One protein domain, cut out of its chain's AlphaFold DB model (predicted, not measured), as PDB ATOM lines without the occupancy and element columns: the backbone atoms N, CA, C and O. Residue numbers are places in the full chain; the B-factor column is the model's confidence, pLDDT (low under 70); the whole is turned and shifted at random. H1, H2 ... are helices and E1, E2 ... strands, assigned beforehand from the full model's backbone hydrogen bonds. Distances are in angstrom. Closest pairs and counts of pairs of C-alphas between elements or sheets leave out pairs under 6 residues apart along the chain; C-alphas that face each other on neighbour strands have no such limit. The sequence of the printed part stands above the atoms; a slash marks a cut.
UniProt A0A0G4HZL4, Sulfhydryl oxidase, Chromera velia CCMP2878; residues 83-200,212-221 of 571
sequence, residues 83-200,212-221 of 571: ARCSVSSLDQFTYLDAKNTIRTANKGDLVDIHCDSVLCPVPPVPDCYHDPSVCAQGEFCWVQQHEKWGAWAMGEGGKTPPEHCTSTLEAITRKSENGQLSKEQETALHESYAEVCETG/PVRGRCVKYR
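What this domain is: This is residues 83 to 200 and 212 to 221 of the 571 residues of the protein "Sulfhydryl oxidase" of Chromera velia CCMP2878 (UniProt A0A0G4HZL4). With little regular structure, this is a body, hairpin E2-E3 packing through E2 on H2 of the helical hairpin H1-H2, and a distant head, antiparallel strands E4 and E5, joined to it by long unnamed stretches. The 128 printed residues, 49 in named elements, run E1 E2 E3 E4 H1 H2 E5, mixed in class. The whole is elongated, 52 by 27 by 26 A, and only just compact, close to loose: radius of gyration of the C-alphas 16.7 A.

Where its parts are: Find E2, residues 93 to 96, from (139.163, 109.490, 132.454); E3 is 102 to 105, E1 86 to 88. H1, 162 to 177, spans 20.9 A; H2, 183 to 196, 19.9 A. Farthest from the mean of the C-alphas are the centres of E4, residues 139 to 142, at 23.5 A, and E5, residues 216 to 219, at 20.0 A, with E5 ending at (163.405, 97.053, 138.259).

How they stand to each other: Antiparallel E2 and E3 have N 93 and O 105 within hydrogen-bond range, 2.8 A; E4 and E5, N 140 and O 218, 2.8 A. Closest C-alphas of E2 and H2 are Thr 94 and Leu 189, 5.6 A. H1 and H2 only just touch, with 3 pairs of C-alphas within 8 A, the closest Ser 176 and Glu 186, 6.7 A. Every O i to N i+4 pair is within range in H2, 10 of 12 in H1.

The domain as a whole: Residues 201 to 211 are cut out, leaving 22.1 A between C-alphas 200 and 212. Links E3 to E4 and E4 to H1 are long; pLDDT is under 70 at 59 residues, among them 137 to 164.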
ATOM      1  N   ALA A  83     136.309 102.459 151.283       73.38
ATOM      2  CA  ALA A  83     135.187 103.027 150.537       73.38
ATOM      3  C   ALA A  83     135.023 102.435 149.123       73.38
ATOM      4  O   ALA A  83     134.164 102.884 148.369       73.38
ATOM      5  N   ARG A  84     135.826 101.422 148.759       75.50
ATOM      6  CA  ARG A  84     135.890 100.787 147.431       75.50
ATOM      7  C   ARG A  84     136.328 101.716 146.296       75.50
ATOM      8  O   ARG A  84     136.110 101.379 145.134       75.50
ATOM      9  N   CYS A  85     136.970 102.837 146.622       82.81
ATOM     10  CA  CYS A  85     137.566 103.715 145.625       82.81
ATOM     11  C   CYS A  85     138.867 103.154 145.045       82.81
ATOM     12  O   CYS A  85     139.621 102.426 145.697       82.81
ATOM     13  N   SER A  86     139.161 103.621 143.836       80.62
ATOM     14  CA  SER A  86     140.429 103.448 143.138       80.62
ATOM     15  C   SER A  86     141.134 104.807 142.967       80.62
ATOM     16  O   SER A  86     140.667 105.852 143.410       80.62
ATOM     17  N   VAL A  87     142.270 104.782 142.288       83.06
ATOM     18  CA  VAL A  87     143.113 105.867 141.786       83.06
ATOM     19  C   VAL A  87     143.068 105.757 140.261       83.06
ATOM     20  O   VAL A  87     143.171 104.647 139.738       83.06
ATOM     21  N   SER A  88     142.931 106.842 139.505       85.94
ATOM     22  CA  SER A  88     142.903 106.717 138.048       85.94
ATOM     23  C   SER A  88     144.287 106.404 137.476       85.94
ATOM     24  O   SER A  88     145.293 106.992 137.883       85.94
ATOM     25  N   SER A  89     144.359 105.482 136.514       79.19
ATOM     26  CA  SER A  89     145.595 105.205 135.764       79.19
ATOM     27  C   SER A  89     145.705 105.980 134.446       79.19
ATOM     28  O   SER A  89     146.791 106.001 133.850       79.19
ATOM     29  N   LEU A  90     144.612 106.617 134.024       82.00
ATOM     30  CA  LEU A  90     144.453 107.359 132.778       82.00
ATOM     31  C   LEU A  90     144.344 108.858 133.044       82.00
ATOM     32  O   LEU A  90     143.895 109.284 134.103       82.00
ATOM     33  N   ASP A  91     144.704 109.653 132.043       87.56
ATOM     34  CA  ASP A  91     144.421 111.084 132.025       87.56
ATOM     35  C   ASP A  91     143.070 111.344 131.341       87.56
ATOM     36  O   ASP A  91     142.726 110.664 130.379       87.56
ATOM     37  N   GLN A  92     142.306 112.329 131.828       89.94
ATOM     38  CA  GLN A  92     140.971 112.701 131.315       89.94
ATOM     39  C   GLN A  92     139.902 111.585 131.364       89.94
ATOM     40  O   GLN A  92     138.896 111.633 130.654       89.94
ATOM     41  N   PHE A  93     140.072 110.614 132.260       90.12
ATOM     42  CA  PHE A  93     139.163 109.490 132.454       90.12
ATOM     43  C   PHE A  93     137.779 109.946 132.928       90.12
ATOM     44  O   PHE A  93     137.642 110.465 134.037       90.12
ATOM     45  N   THR A  94     136.749 109.746 132.104       91.81
ATOM     46  CA  THR A  94     135.377 110.189 132.386       91.81
ATOM     47  C   THR A  94     134.498 109.016 132.818       91.81
ATOM     48  O   THR A  94     134.410 108.006 132.124       91.81
ATOM     49  N   TYR A  95     133.839 109.135 133.971       90.12
ATOM     50  CA  TYR A  95     133.152 108.015 134.618       90.12
ATOM     51  C   TYR A  95     131.849 108.396 135.329       90.12
ATOM     52  O   TYR A  95     131.559 109.575 135.533       90.12
ATOM     53  N   LEU A  96     131.062 107.380 135.704       88.00
ATOM     54  CA  LEU A  96     129.925 107.512 136.617       88.00
ATOM     55  C   LEU A  96     130.344 107.070 138.024       88.00
ATOM     56  O   LEU A  96     130.821 105.949 138.184       88.00
ATOM     57  N   ASP A  97     130.154 107.932 139.025       87.00
ATOM     58  CA  ASP A  97     130.387 107.583 140.436       87.00
ATOM     59  C   ASP A  97     129.287 106.667 141.016       87.00
ATOM     60  O   ASP A  97     128.303 106.352 140.338       87.00
ATOM     61  N   ALA A  98     129.390 106.266 142.290       80.81
ATOM     62  CA  ALA A  98     128.394 105.400 142.932       80.81
ATOM     63  C   ALA A  98     126.985 106.031 143.047       80.81
ATOM     64  O   ALA A  98     125.998 105.323 143.268       80.81
ATOM     65  N   LYS A  99     126.857 107.355 142.868       83.44
ATOM     66  CA  LYS A  99     125.579 108.088 142.765       83.44
ATOM     67  C   LYS A  99     125.118 108.265 141.309       83.44
ATOM     68  O   LYS A  99     124.030 108.785 141.065       83.44
ATOM     69  N   ASN A 100     125.880 107.760 140.339       82.69
ATOM     70  CA  ASN A 100     125.756 107.978 138.898       82.69
ATOM     71  C   ASN A 100     126.023 109.432 138.460       82.69
ATOM     72  O   ASN A 100     125.508 109.862 137.422       82.69
ATOM     73  N   THR A 101     126.785 110.216 139.217       86.38
ATOM     74  CA  THR A 101     127.231 111.551 138.797       86.38
ATOM     75  C   THR A 101     128.383 111.409 137.809       86.38
ATOM     76  O   THR A 101     129.285 110.601 138.026       86.38
ATOM     77  N   ILE A 102     128.360 112.184 136.722       89.44
ATOM     78  CA  ILE A 102     129.457 112.196 135.747       89.44
ATOM     79  C   ILE A 102     130.640 112.945 136.353       89.44
ATOM     80  O   ILE A 102     130.483 114.066 136.838       89.44
ATOM     81  N   ARG A 103     131.820 112.336 136.295       91.31
ATOM     82  CA  ARG A 103     133.080 112.895 136.788       91.31
ATOM     83  C   ARG A 103     134.177 112.706 135.756       91.31
ATOM     84  O   ARG A 103     134.094 111.803 134.929       91.31
ATOM     85  N   THR A 104     135.226 113.511 135.861       91.75
ATOM     86  CA  THR A 104     136.474 113.325 135.115       91.75
ATOM     87  C   THR A 104     137.637 113.321 136.100       91.75
ATOM     88  O   THR A 104     137.658 114.133 137.026       91.75
ATOM     89  N   ALA A 105     138.582 112.406 135.910       90.94
ATOM     90  CA  ALA A 105     139.791 112.248 136.712       90.94
ATOM     91  C   ALA A 105     141.038 112.235 135.818       90.94
ATOM     92  O   ALA A 105     140.980 111.851 134.650       90.94
ATOM     93  N   ASN A 106     142.173 112.650 136.370       90.56
ATOM     94  CA  ASN A 106     143.489 112.510 135.756       90.56
ATOM     95  C   ASN A 106     144.284 111.415 136.464       90.56
ATOM     96  O   ASN A 106     143.909 110.937 137.539       90.56
ATOM     97  N   LYS A 107     145.426 111.038 135.888       85.81
ATOM     98  CA  LYS A 107     146.238 109.952 136.418       85.81
ATOM     99  C   LYS A 107     146.747 110.294 137.821       85.81
ATOM    100  O   LYS A 107     147.514 111.237 138.001       85.81
ATOM    101  N   GLY A 108     146.373 109.477 138.804       81.56
ATOM    102  CA  GLY A 108     146.686 109.687 140.220       81.56
ATOM    103  C   GLY A 108     145.543 110.273 141.059       81.56
ATOM    104  O   GLY A 108     145.636 110.215 142.284       81.56
ATOM    105  N   ASP A 109     144.466 110.776 140.445       88.00
ATOM    106  CA  ASP A 109     143.279 111.253 141.169       88.00
ATOM    107  C   ASP A 109     142.470 110.069 141.724       88.00
ATOM    108  O   ASP A 109     142.382 109.020 141.084       88.00
ATOM    109  N   LEU A 110     141.836 110.218 142.892       87.94
ATOM    110  CA  LEU A 110     140.906 109.201 143.401       87.94
ATOM    111  C   LEU A 110     139.640 109.124 142.530       87.94
ATOM    112  O   LEU A 110     139.157 110.139 142.025       87.94
ATOM    113  N   VAL A 111     139.080 107.922 142.383       88.44
ATOM    114  CA  VAL A 111     137.834 107.669 141.651       88.44
ATOM    115  C   VAL A 111     136.904 106.749 142.434       88.44
ATOM    116  O   VAL A 111     137.301 105.683 142.902       88.44
ATOM    117  N   ASP A 112     135.641 107.162 142.536       88.44
ATOM    118  CA  ASP A 112     134.545 106.378 143.122       88.44
ATOM    119  C   ASP A 112     134.000 105.391 142.082       88.44
ATOM    120  O   ASP A 112     132.886 105.519 141.578       88.44
ATOM    121  N   ILE A 113     134.856 104.439 141.704       79.12
ATOM    122  CA  ILE A 113     134.490 103.265 140.916       79.12
ATOM    123  C   ILE A 113     135.028 102.044 141.638       79.12
ATOM    124  O   ILE A 113     136.229 101.932 141.876       79.12
ATOM    125  N   HIS A 114     134.143 101.087 141.899       71.69
ATOM    126  CA  HIS A 114     134.548  99.764 142.340       71.69
ATOM    127  C   HIS A 114     135.086  98.954 141.156       71.69
ATOM    128  O   HIS A 114     134.382  98.152 140.547       71.69
ATOM    129  N   CYS A 115     136.347  99.192 140.821       64.12
ATOM    130  CA  CYS A 115     137.134  98.271 140.015       64.12
ATOM    131  C   CYS A 115     137.745  97.229 140.963       64.12
ATOM    132  O   CYS A 115     137.946  97.527 142.139       64.12
ATOM    133  N   ASP A 116     138.119  96.040 140.485       54.38
ATOM    134  CA  ASP A 116     138.844  95.043 141.300       54.38
ATOM    135  C   ASP A 116     140.299  95.484 141.606       54.38
ATOM    136  O   ASP A 116     141.140  94.640 141.907       54.38
ATOM    137  N   SER A 117     140.599  96.795 141.557       55.69
ATOM    138  CA  SER A 117     141.913  97.452 141.568       55.69
ATOM    139  C   SER A 117     141.986  98.743 142.393       55.69
ATOM    140  O   SER A 117     141.072  99.560 142.340       55.69
ATOM    141  N   VAL A 118     143.160  99.045 142.971       61.06
ATOM    142  CA  VAL A 118     143.516 100.424 143.355       61.06
ATOM    143  C   VAL A 118     143.766 101.291 142.125       61.06
ATOM    144  O   VAL A 118     143.588 102.486 142.226       61.06
ATOM    145  N   LEU A 119     144.158 100.765 140.963       65.88
ATOM    146  CA  LEU A 119     144.293 101.580 139.746       65.88
ATOM    147  C   LEU A 119     143.162 101.281 138.760       65.88
ATOM    148  O   LEU A 119     143.062 100.144 138.310       65.88
ATOM    149  N   CYS A 120     142.340 102.279 138.413       73.62
ATOM    150  CA  CYS A 120     141.255 102.114 137.445       73.62
ATOM    151  C   CYS A 120     141.342 103.082 136.239       73.62
ATOM    152  O   CYS A 120     141.406 104.298 136.435       73.62
ATOM    153  N   PRO A 121     141.340 102.574 134.991       67.00
ATOM    154  CA  PRO A 121     141.491 101.162 134.632       67.00
ATOM    155  C   PRO A 121     142.816 100.566 135.103       67.00
ATOM    156  O   PRO A 121     143.733 101.275 135.517       67.00
ATOM    157  N   VAL A 122     142.923  99.248 135.030       66.00
ATOM    158  CA  VAL A 122     144.141  98.535 135.409       66.00
ATOM    159  C   VAL A 122     145.247  98.858 134.396       66.00
ATOM    160  O   VAL A 122     145.020  98.708 133.194       66.00
ATOM    161  N   PRO A 123     146.455  99.275 134.817       64.25
ATOM    162  CA  PRO A 123     147.561  99.441 133.886       64.25
ATOM    163  C   PRO A 123     147.920  98.099 133.226       64.25
ATOM    164  O   PRO A 123     147.966  97.079 133.925       64.25
ATOM    165  N   PRO A 124     148.264  98.080 131.925       62.53
ATOM    166  CA  PRO A 124     148.786  96.885 131.276       62.53
ATOM    167  C   PRO A 124     150.026  96.359 132.012       62.53
ATOM    168  O   PRO A 124     150.984  97.102 132.237       62.53
ATOM    169  N   VAL A 125     150.035  95.072 132.375       60.12
ATOM    170  CA  VAL A 125     151.179  94.416 133.034       60.12
ATOM    171  C   VAL A 125     151.868  93.472 132.042       60.12
ATOM    172  O   VAL A 125     151.290  92.434 131.721       60.12
ATOM    173  N   PRO A 126     153.094  93.778 131.575       63.84
ATOM    174  CA  PRO A 126     153.832  92.908 130.660       63.84
ATOM    175  C   PRO A 126     154.157  91.528 131.259       63.84
ATOM    176  O   PRO A 126     154.744  91.448 132.341       63.84
ATOM    177  N   ASP A 127     153.824  90.451 130.535       65.62
ATOM    178  CA  ASP A 127     154.140  89.064 130.918       65.62
ATOM    179  C   ASP A 127     155.472  88.598 130.315       65.62
ATOM    180  O   ASP A 127     155.536  87.970 129.252       65.62
ATOM    181  N   CYS A 128     156.559  88.892 131.020       64.50
ATOM    182  CA  CYS A 128     157.906  88.631 130.525       64.50
ATOM    183  C   CYS A 128     158.305  87.148 130.502       64.50
ATOM    184  O   CYS A 128     159.346  86.799 129.951       64.50
ATOM    185  N   TYR A 129     157.504  86.248 131.087       63.28
ATOM    186  CA  TYR A 129     157.740  84.810 130.926       63.28
ATOM    187  C   TYR A 129     157.437  84.370 129.489       63.28
ATOM    188  O   TYR A 129     158.089  83.470 128.958       63.28
ATOM    189  N   HIS A 130     156.437  84.997 128.864       59.41
ATOM    190  CA  HIS A 130     156.016  84.694 127.501       59.41
ATOM    191  C   HIS A 130     156.618  85.634 126.452       59.41
ATOM    192  O   HIS A 130     156.831  85.185 125.328       59.41
ATOM    193  N   ASP A 131     156.967  86.866 126.826       68.12
ATOM    194  CA  ASP A 131     157.857  87.737 126.050       68.12
ATOM    195  C   ASP A 131     159.101  88.131 126.875       68.12
ATOM    196  O   ASP A 131     159.117  89.177 127.529       68.12
ATOM    197  N   PRO A 132     160.185  87.332 126.833       61.94
ATOM    198  CA  PRO A 132     161.421  87.629 127.561       61.94
ATOM    199  C   PRO A 132     162.106  88.949 127.177       61.94
ATOM    200  O   PRO A 132     163.040  89.358 127.866       61.94
ATOM    201  N   SER A 133     161.683  89.602 126.087       73.81
ATOM    202  CA  SER A 133     162.239  90.870 125.606       73.81
ATOM    203  C   SER A 133     161.487  92.112 126.100       73.81
ATOM    204  O   SER A 133     161.991  93.222 125.944       73.81
ATOM    205  N   VAL A 134     160.327  91.939 126.744       75.06
ATOM    206  CA  VAL A 134     159.428  93.046 127.113       75.06
ATOM    207  C   VAL A 134     159.933  93.922 128.273       75.06
ATOM    208  O   VAL A 134     159.400  95.005 128.510       75.06
ATOM    209  N   CYS A 135     160.963  93.481 129.004       68.19
ATOM    210  CA  CYS A 135     161.531  94.231 130.128       68.19
ATOM    211  C   CYS A 135     162.542  95.286 129.680       68.19
ATOM    212  O   CYS A 135     163.392  95.038 128.824       68.19
ATOM    213  N   ALA A 136     162.499  96.462 130.309       77.56
ATOM    214  CA  ALA A 136     163.447  97.527 130.016       77.56
ATOM    215  C   ALA A 136     164.883  97.158 130.442       77.56
ATOM    216  O   ALA A 136     165.111  96.321 131.309       77.56
ATOM    217  N   GLN A 137     165.879  97.874 129.912       68.19
ATOM    218  CA  GLN A 137     167.305  97.674 130.233       68.19
ATOM    219  C   GLN A 137     167.649  97.828 131.736       68.19
ATOM    220  O   GLN A 137     168.712  97.396 132.180       68.19
ATOM    221  N   GLY A 138     166.766  98.460 132.517       64.19
ATOM    222  CA  GLY A 138     166.860  98.596 133.974       64.19
ATOM    223  C   GLY A 138     166.020  97.583 134.763       64.19
ATOM    224  O   GLY A 138     165.847  97.767 135.964       64.19
ATOM    225  N   GLU A 139     165.485  96.548 134.116       66.88
ATOM    226  CA  GLU A 139     164.555  95.566 134.681       66.88
ATOM    227  C   GLU A 139     165.010  94.127 134.393       66.88
ATOM    228  O   GLU A 139     165.748  93.861 133.446       66.88
ATOM    229  N   PHE A 140     164.541  93.182 135.204       65.06
ATOM    230  CA  PHE A 140     164.673  91.748 134.965       65.06
ATOM    231  C   PHE A 140     163.317  91.061 135.018       65.06
ATOM    232  O   PHE A 140     162.392  91.518 135.690       65.06
ATOM    233  N   CYS A 141     163.215  89.924 134.335       63.72
ATOM    234  CA  CYS A 141     162.015  89.113 134.380       63.72
ATOM    235  C   CYS A 141     161.973  88.259 135.654       63.72
ATOM    236  O   CYS A 141     162.735  87.298 135.792       63.72
ATOM    237  N   TRP A 142     161.080  88.590 136.588       61.25
ATOM    238  CA  TRP A 142     160.879  87.810 137.806       61.25
ATOM    239  C   TRP A 142     159.831  86.718 137.580       61.25
ATOM    240  O   TRP A 142     158.627  86.966 137.673       61.25
ATOM    241  N   VAL A 143     160.304  85.494 137.323       56.44
ATOM    242  CA  VAL A 143     159.469  84.324 136.972       56.44
ATOM    243  C   VAL A 143     159.124  83.371 138.125       56.44
ATOM    244  O   VAL A 143     158.378  82.423 137.918       56.44
ATOM    245  N   GLN A 144     159.680  83.568 139.327       49.31
ATOM    246  CA  GLN A 144     159.552  82.601 140.437       49.31
ATOM    247  C   GLN A 144     158.543  82.966 141.542       49.31
ATOM    248  O   GLN A 144     158.314  82.135 142.407       49.31
ATOM    249  N   GLN A 145     157.939  84.160 141.527       52.75
ATOM    250  CA  GLN A 145     157.008  84.616 142.581       52.75
ATOM    251  C   GLN A 145     155.654  85.131 142.058       52.75
ATOM    252  O   GLN A 145     154.860  85.698 142.806       52.75
ATOM    253  N   HIS A 146     155.380  84.972 140.763       52.69
ATOM    254  CA  HIS A 146     154.174  85.502 140.134       52.69
ATOM    255  C   HIS A 146     153.342  84.365 139.547       52.69
ATOM    256  O   HIS A 146     153.567  83.939 138.419       52.69
ATOM    257  N   GLU A 147     152.349  83.910 140.307       47.78
ATOM    258  CA  GLU A 147     151.187  83.218 139.755       47.78
ATOM    259  C   GLU A 147     149.950  84.078 140.038       47.78
ATOM    260  O   GLU A 147     149.446  84.116 141.159       47.78
ATOM    261  N   LYS A 148     149.467  84.810 139.024       49.59
ATOM    262  CA  LYS A 148     148.142  85.444 139.099       49.59
ATOM    263  C   LYS A 148     147.059  84.368 138.976       49.59
ATOM    264  O   LYS A 148     147.045  83.640 137.983       49.59
ATOM    265  N   TRP A 149     146.123  84.327 139.923       44.44
ATOM    266  CA  TRP A 149     144.985  83.404 139.926       44.44
ATOM    267  C   TRP A 149     143.656  84.189 139.928       44.44
ATOM    268  O   TRP A 149     143.131  84.529 140.979       44.44
ATOM    269  N   GLY A 150     143.076  84.488 138.758       42.72
ATOM    270  CA  GLY A 150     141.770  85.166 138.696       42.72
ATOM    271  C   GLY A 150     141.358  85.664 137.309       42.72
ATOM    272  O   GLY A 150     142.199  85.815 136.428       42.72
ATOM    273  N   ALA A 151     140.060  85.934 137.120       38.66
ATOM    274  CA  ALA A 151     139.499  86.438 135.855       38.66
ATOM    275  C   ALA A 151     140.003  87.850 135.499       38.66
ATOM    276  O   ALA A 151     140.280  88.147 134.342       38.66
ATOM    277  N   TRP A 152     140.236  88.687 136.513       46.41
ATOM    278  CA  TRP A 152     140.798  90.037 136.393       46.41
ATOM    279  C   TRP A 152     142.234  90.078 135.827       46.41
ATOM    280  O   TRP A 152     142.742  91.144 135.488       46.41
ATOM    281  N   ALA A 153     142.916  88.932 135.720       43.72
ATOM    282  CA  ALA A 153     144.244  88.832 135.120       43.72
ATOM    283  C   ALA A 153     144.221  88.631 133.591       43.72
ATOM    284  O   ALA A 153     145.301  88.534 133.004       43.72
ATOM    285  N   MET A 154     143.033  88.518 132.974       47.03
ATOM    286  CA  MET A 154     142.868  87.845 131.679       47.03
ATOM    287  C   MET A 154     142.401  88.695 130.489       47.03
ATOM    288  O   MET A 154     142.544  88.216 129.365       47.03
ATOM    289  N   GLY A 155     141.865  89.902 130.696       50.19
ATOM    290  CA  GLY A 155     141.399  90.753 129.592       50.19
ATOM    291  C   GLY A 155     142.547  91.246 128.706       50.19
ATOM    292  O   GLY A 155     143.655  91.506 129.195       50.19
ATOM    293  N   GLU A 156     142.304  91.397 127.402       52.16
ATOM    294  CA  GLU A 156     143.332  91.863 126.465       52.16
ATOM    295  C   GLU A 156     143.851  93.257 126.869       52.16
ATOM    296  O   GLU A 156     143.086  94.186 127.127       52.16
ATOM    297  N   GLY A 157     145.175  93.397 126.998       55.19
ATOM    298  CA  GLY A 157     145.808  94.629 127.488       55.19
ATOM    299  C   GLY A 157     145.631  94.916 128.988       55.19
ATOM    300  O   GLY A 157     146.115  95.943 129.449       55.19
ATOM    301  N   GLY A 158     145.007  94.024 129.767       53.88
ATOM    302  CA  GLY A 158     144.730  94.224 131.197       53.88
ATOM    303  C   GLY A 158     143.339  94.787 131.509       53.88
ATOM    304  O   GLY A 158     143.103  95.201 132.642       53.88
ATOM    305  N   LYS A 159     142.425  94.801 130.531       63.75
ATOM    306  CA  LYS A 159     141.051  95.294 130.699       63.75
ATOM    307  C   LYS A 159     140.232  94.471 131.699       63.75
ATOM    308  O   LYS A 159     140.439  93.269 131.875       63.75
ATOM    309  N   THR A 160     139.260  95.133 132.316       62.47
ATOM    310  CA  THR A 160     138.266  94.537 133.210       62.47
ATOM    311  C   THR A 160     137.298  93.644 132.413       62.47
ATOM    312  O   THR A 160     136.793  94.090 131.373       62.47
ATOM    313  N   PRO A 161     136.999  92.408 132.872       61.09
ATOM    314  CA  PRO A 161     136.060  91.523 132.185       61.09
ATOM    315  C   PRO A 161     134.642  92.120 132.090       61.09
ATOM    316  O   PRO A 161     134.216  92.827 133.013       61.09
ATOM    317  N   PRO A 162     133.880  91.839 131.014       63.78
ATOM    318  CA  PRO A 162     132.613  92.519 130.733       63.78
ATOM    319  C   PRO A 162     131.585  92.418 131.863       63.78
ATOM    320  O   PRO A 162     130.885  93.388 132.142       63.78
ATOM    321  N   GLU A 163     131.525  91.273 132.547       63.50
ATOM    322  CA  GLU A 163     130.584  90.994 133.632       63.50
ATOM    323  C   GLU A 163     130.710  91.950 134.831       63.50
ATOM    324  O   GLU A 163     129.706  92.218 135.490       63.50
ATOM    325  N   HIS A 164     131.895  92.522 135.068       63.28
ATOM    326  CA  HIS A 164     132.118  93.535 136.108       63.28
ATOM    327  C   HIS A 164     131.734  94.952 135.641       63.28
ATOM    328  O   HIS A 164     131.504  95.833 136.467       63.28
ATOM    329  N   CYS A 165     131.615  95.178 134.328       70.81
ATOM    330  CA  CYS A 165     131.231  96.465 133.743       70.81
ATOM    331  C   CYS A 165     129.730  96.586 133.422       70.81
ATOM    332  O   CYS A 165     129.224  97.706 133.315       70.81
ATOM    333  N   THR A 166     129.012  95.464 133.270       73.25
ATOM    334  CA  THR A 166     127.618  95.408 132.785       73.25
ATOM    335  C   THR A 166     126.686  96.405 133.472       73.25
ATOM    336  O   THR A 166     126.031  97.188 132.791       73.25
ATOM    337  N   SER A 167     126.656  96.439 134.807       72.62
ATOM    338  CA  SER A 167     125.751  97.312 135.574       72.62
ATOM    339  C   SER A 167     125.977  98.804 135.307       72.62
ATOM    340  O   SER A 167     125.027  99.588 135.316       72.62
ATOM    341  N   THR A 168     127.221  99.202 135.029       77.12
ATOM    342  CA  THR A 168     127.564 100.599 134.746       77.12
ATOM    343  C   THR A 168     127.300 100.948 133.286       77.12
ATOM    344  O   THR A 168     126.765 102.016 133.002       77.12
ATOM    345  N   LEU A 169     127.566 100.026 132.356       79.94
ATOM    346  CA  LEU A 169     127.185 100.180 130.948       79.94
ATOM    347  C   LEU A 169     125.654 100.281 130.787       79.94
ATOM    348  O   LEU A 169     125.164 101.132 130.042       79.94
ATOM    349  N   GLU A 170     124.888  99.489 131.544       83.19
ATOM    350  CA  GLU A 170     123.426  99.601 131.636       83.19
ATOM    351  C   GLU A 170     122.978 100.957 132.204       83.19
ATOM    352  O   GLU A 170     121.991 101.523 131.730       83.19
ATOM    353  N   ALA A 171     123.691 101.501 133.198       83.31
ATOM    354  CA  ALA A 171     123.405 102.824 133.749       83.31
ATOM    355  C   ALA A 171     123.680 103.950 132.734       83.31
ATOM    356  O   ALA A 171     122.843 104.840 132.584       83.31
ATOM    357  N   ILE A 172     124.795 103.883 131.992       85.31
ATOM    358  CA  ILE A 172     125.122 104.814 130.895       85.31
ATOM    359  C   ILE A 172     124.026 104.759 129.824       85.31
ATOM    360  O   ILE A 172     123.433 105.789 129.500       85.31
ATOM    361  N   THR A 173     123.685 103.554 129.356       85.31
ATOM    362  CA  THR A 173     122.648 103.321 128.334       85.31
ATOM    363  C   THR A 173     121.307 103.903 128.772       85.31
ATOM    364  O   THR A 173     120.723 104.728 128.075       85.31
ATOM    365  N   ARG A 174     120.858 103.571 129.988       87.81
ATOM    366  CA  ARG A 174     119.593 104.065 130.544       87.81
ATOM    367  C   ARG A 174     119.574 105.588 130.683       87.81
ATOM    368  O   ARG A 174     118.519 106.198 130.524       87.81
ATOM    369  N   LYS A 175     120.705 106.222 131.000       87.69
ATOM    370  CA  LYS A 175     120.795 107.687 131.067       87.69
ATOM    371  C   LYS A 175     120.775 108.333 129.679       87.69
ATOM    372  O   LYS A 175     120.123 109.366 129.532       87.69
ATOM    373  N   SER A 176     121.411 107.723 128.678       87.62
ATOM    374  CA  SER A 176     121.309 108.149 127.274       87.62
ATOM    375  C   SER A 176     119.862 108.065 126.769       87.62
ATOM    376  O   SER A 176     119.292 109.078 126.362       87.62
ATOM    377  N   GLU A 177     119.209 106.905 126.917       89.25
ATOM    378  CA  GLU A 177     117.824 106.672 126.474       89.25
ATOM    379  C   GLU A 177     116.814 107.652 127.095       89.25
ATOM    380  O   GLU A 177     115.865 108.076 126.434       89.25
ATOM    381  N   ASN A 178     117.029 108.053 128.352       90.38
ATOM    382  CA  ASN A 178     116.191 109.029 129.054       90.38
ATOM    383  C   ASN A 178     116.559 110.500 128.760       90.38
ATOM    384  O   ASN A 178     115.994 111.400 129.384       90.38
ATOM    385  N   GLY A 179     117.512 110.773 127.859       87.00
ATOM    386  CA  GLY A 179     117.969 112.130 127.536       87.00
ATOM    387  C   GLY A 179     118.680 112.843 128.694       87.00
ATOM    388  O   GLY A 179     118.672 114.070 128.759       87.00
ATOM    389  N   GLN A 180     119.255 112.083 129.633       88.06
ATOM    390  CA  GLN A 180     119.946 112.596 130.824       88.06
ATOM    391  C   GLN A 180     121.452 112.817 130.604       88.06
ATOM    392  O   GLN A 180     122.123 113.321 131.503       88.06
ATOM    393  N   LEU A 181     121.974 112.438 129.434       88.38
ATOM    394  CA  LEU A 181     123.335 112.718 128.975       88.38
ATOM    395  C   LEU A 181     123.271 113.642 127.753       88.38
ATOM    396  O   LEU A 181     122.407 113.474 126.889       88.38
ATOM    397  N   SER A 182     124.204 114.587 127.643       90.38
ATOM    398  CA  SER A 182     124.517 115.192 126.344       90.38
ATOM    399  C   SER A 182     125.258 114.176 125.459       90.38
ATOM    400  O   SER A 182     125.842 113.216 125.963       90.38
ATOM    401  N   LYS A 183     125.287 114.389 124.138       86.31
ATOM    402  CA  LYS A 183     126.019 113.496 123.216       86.31
ATOM    403  C   LYS A 183     127.520 113.462 123.497       86.31
ATOM    404  O   LYS A 183     128.167 112.436 123.317       86.31
ATOM    405  N   GLU A 184     128.070 114.586 123.935       88.00
ATOM    406  CA  GLU A 184     129.470 114.728 124.328       88.00
ATOM    407  C   GLU A 184     129.759 113.912 125.597       88.00
ATOM    408  O   GLU A 184     130.761 113.207 125.657       88.00
ATOM    409  N   GLN A 185     128.850 113.946 126.579       89.31
ATOM    410  CA  GLN A 185     128.944 113.146 127.806       89.31
ATOM    411  C   GLN A 185     128.818 111.643 127.531       89.31
ATOM    412  O   GLN A 185     129.592 110.853 128.065       89.31
ATOM    413  N   GLU A 186     127.861 111.252 126.688       86.62
ATOM    414  CA  GLU A 186     127.671 109.872 126.238       86.62
ATOM    415  C   GLU A 186     128.924 109.346 125.520       86.62
ATOM    416  O   GLU A 186     129.413 108.267 125.852       86.62
ATOM    417  N   THR A 187     129.494 110.136 124.605       87.81
ATOM    418  CA  THR A 187     130.711 109.776 123.860       87.81
ATOM    419  C   THR A 187     131.906 109.611 124.802       87.81
ATOM    420  O   THR A 187     132.534 108.557 124.792       87.81
ATOM    421  N   ALA A 188     132.165 110.582 125.686       87.75
ATOM    422  CA  ALA A 188     133.290 110.528 126.626       87.75
ATOM    423  C   ALA A 188     133.191 109.355 127.624       87.75
ATOM    424  O   ALA A 188     134.209 108.754 127.978       87.75
ATOM    425  N   LEU A 189     131.973 109.001 128.060       89.44
ATOM    426  CA  LEU A 189     131.727 107.806 128.871       89.44
ATOM    427  C   LEU A 189     131.986 106.527 128.064       89.44
ATOM    428  O   LEU A 189     132.693 105.645 128.542       89.44
ATOM    429  N   HIS A 190     131.473 106.411 126.837       85.50
ATOM    430  CA  HIS A 190     131.716 105.224 126.012       85.50
ATOM    431  C   HIS A 190     133.195 105.037 125.647       85.50
ATOM    432  O   HIS A 190     133.678 103.908 125.695       85.50
ATOM    433  N   GLU A 191     133.923 106.115 125.347       86.88
ATOM    434  CA  GLU A 191     135.370 106.088 125.102       86.88
ATOM    435  C   GLU A 191     136.132 105.630 126.354       86.88
ATOM    436  O   GLU A 191     136.880 104.654 126.305       86.88
ATOM    437  N   SER A 192     135.858 106.245 127.509       87.19
ATOM    438  CA  SER A 192     136.509 105.896 128.780       87.19
ATOM    439  C   SER A 192     136.239 104.445 129.203       87.19
ATOM    440  O   SER A 192     137.157 103.728 129.602       87.19
ATOM    441  N   TYR A 193     134.997 103.959 129.074       83.19
ATOM    442  CA  TYR A 193     134.668 102.563 129.388       83.19
ATOM    443  C   TYR A 193     135.161 101.573 128.325       83.19
ATOM    444  O   TYR A 193     135.349 100.406 128.658       83.19
ATOM    445  N   ALA A 194     135.444 101.993 127.087       80.00
ATOM    446  CA  ALA A 194     136.115 101.142 126.102       80.00
ATOM    447  C   ALA A 194     137.603 100.917 126.429       80.00
ATOM    448  O   ALA A 194     138.169  99.899 126.025       80.00
ATOM    449  N   GLU A 195     138.240 101.818 127.184       76.50
ATOM    450  CA  GLU A 195     139.584 101.597 127.735       76.50
ATOM    451  C   GLU A 195     139.566 100.726 129.000       76.50
ATOM    452  O   GLU A 195     140.463  99.903 129.177       76.50
ATOM    453  N   VAL A 196     138.528 100.838 129.841       73.38
ATOM    454  CA  VAL A 196     138.380 100.030 131.068       73.38
ATOM    455  C   VAL A 196     137.916  98.603 130.796       73.38
ATOM    456  O   VAL A 196     138.438  97.667 131.397       73.38
ATOM    457  N   CYS A 197     136.922  98.431 129.931       73.12
ATOM    458  CA  CYS A 197     136.161  97.195 129.792       73.12
ATOM    459  C   CYS A 197     136.454  96.508 128.459       73.12
ATOM    460  O   CYS A 197     136.629  97.152 127.423       73.12
ATOM    461  N   GLU A 198     136.463  95.179 128.461       66.44
ATOM    462  CA  GLU A 198     136.636  94.399 127.236       66.44
ATOM    463  C   GLU A 198     135.375  94.480 126.348       66.44
ATOM    464  O   GLU A 198     134.361  93.819 126.570       66.44
ATOM    465  N   THR A 199     135.399  95.343 125.331       46.31
ATOM    466  CA  THR A 199     134.259  95.543 124.427       46.31
ATOM    467  C   THR A 199     134.204  94.465 123.345       46.31
ATOM    468  O   THR A 199     134.951  94.520 122.371       46.31
ATOM    469  N   GLY A 200     133.247  93.543 123.464       41.84
ATOM    470  CA  GLY A 200     132.909  92.587 122.408       41.84
ATOM    471  C   GLY A 200     133.642  91.252 122.525       41.84
ATOM    472  O   GLY A 200     134.736  91.065 122.002       41.84
ATOM    473  N   PRO A 212     147.945  82.115 133.446       48.22
ATOM    474  CA  PRO A 212     148.572  82.879 134.517       48.22
ATOM    475  C   PRO A 212     149.719  83.708 133.936       48.22
ATOM    476  O   PRO A 212     150.551  83.169 133.201       48.22
ATOM    477  N   VAL A 213     149.779  84.994 134.288       51.22
ATOM    478  CA  VAL A 213     150.986  85.810 134.090       51.22
ATOM    479  C   VAL A 213     152.077  85.183 134.946       51.22
ATOM    480  O   VAL A 213     151.931  85.133 136.167       51.22
ATOM    481  N   ARG A 214     153.125  84.666 134.298       52.25
ATOM    482  CA  ARG A 214     154.190  83.874 134.940       52.25
ATOM    483  C   ARG A 214     155.486  84.643 135.132       52.25
ATOM    484  O   ARG A 214     156.393  84.147 135.790       52.25
ATOM    485  N   GLY A 215     155.614  85.824 134.534       56.91
ATOM    486  CA  GLY A 215     156.762  86.692 134.731       56.91
ATOM    487  C   GLY A 215     156.344  88.148 134.692       56.91
ATOM    488  O   GLY A 215     155.559  88.543 133.841       56.91
ATOM    489  N   ARG A 216     156.901  88.964 135.586       63.72
ATOM    490  CA  ARG A 216     156.753  90.424 135.556       63.72
ATOM    491  C   ARG A 216     158.125  91.077 135.451       63.72
ATOM    492  O   ARG A 216     159.082  90.604 136.067       63.72
ATOM    493  N   CYS A 217     158.211  92.175 134.711       65.44
ATOM    494  CA  CYS A 217     159.395  93.023 134.705       65.44
ATOM    495  C   CYS A 217     159.524  93.763 136.040       65.44
ATOM    496  O   CYS A 217     158.637  94.513 136.446       65.44
ATOM    497  N   VAL A 218     160.626  93.518 136.743       62.28
ATOM    498  CA  VAL A 218     160.953  94.116 138.038       62.28
ATOM    499  C   VAL A 218     162.218  94.939 137.869       62.28
ATOM    500  O   VAL A 218     163.213  94.441 137.346       62.28
ATOM    501  N   LYS A 219     162.211  96.198 138.319       61.56
ATOM    502  CA  LYS A 219     163.405  97.053 138.259       61.56
ATOM    503  C   LYS A 219     164.548  96.432 139.056       61.56
ATOM    504  O   LYS A 219     164.354  95.949 140.172       61.56
ATOM    505  N   TYR A 220     165.755  96.467 138.498       53.38
ATOM    506  CA  TYR A 220     166.953  96.135 139.254       53.38
ATOM    507  C   TYR A 220     167.070  97.097 140.439       53.38
ATOM    508  O   TYR A 220     167.224  98.302 140.234       53.38
ATOM    509  N   ARG A 221     167.044  96.548 141.663       55.09
ATOM    510  CA  ARG A 221     167.371  97.289 142.888       55.09
ATOM    511  C   ARG A 221     168.730  97.973 142.691       55.09
ATOM    512  O   ARG A 221     169.719  97.305 142.364       55.09
TER     513      ARG A 221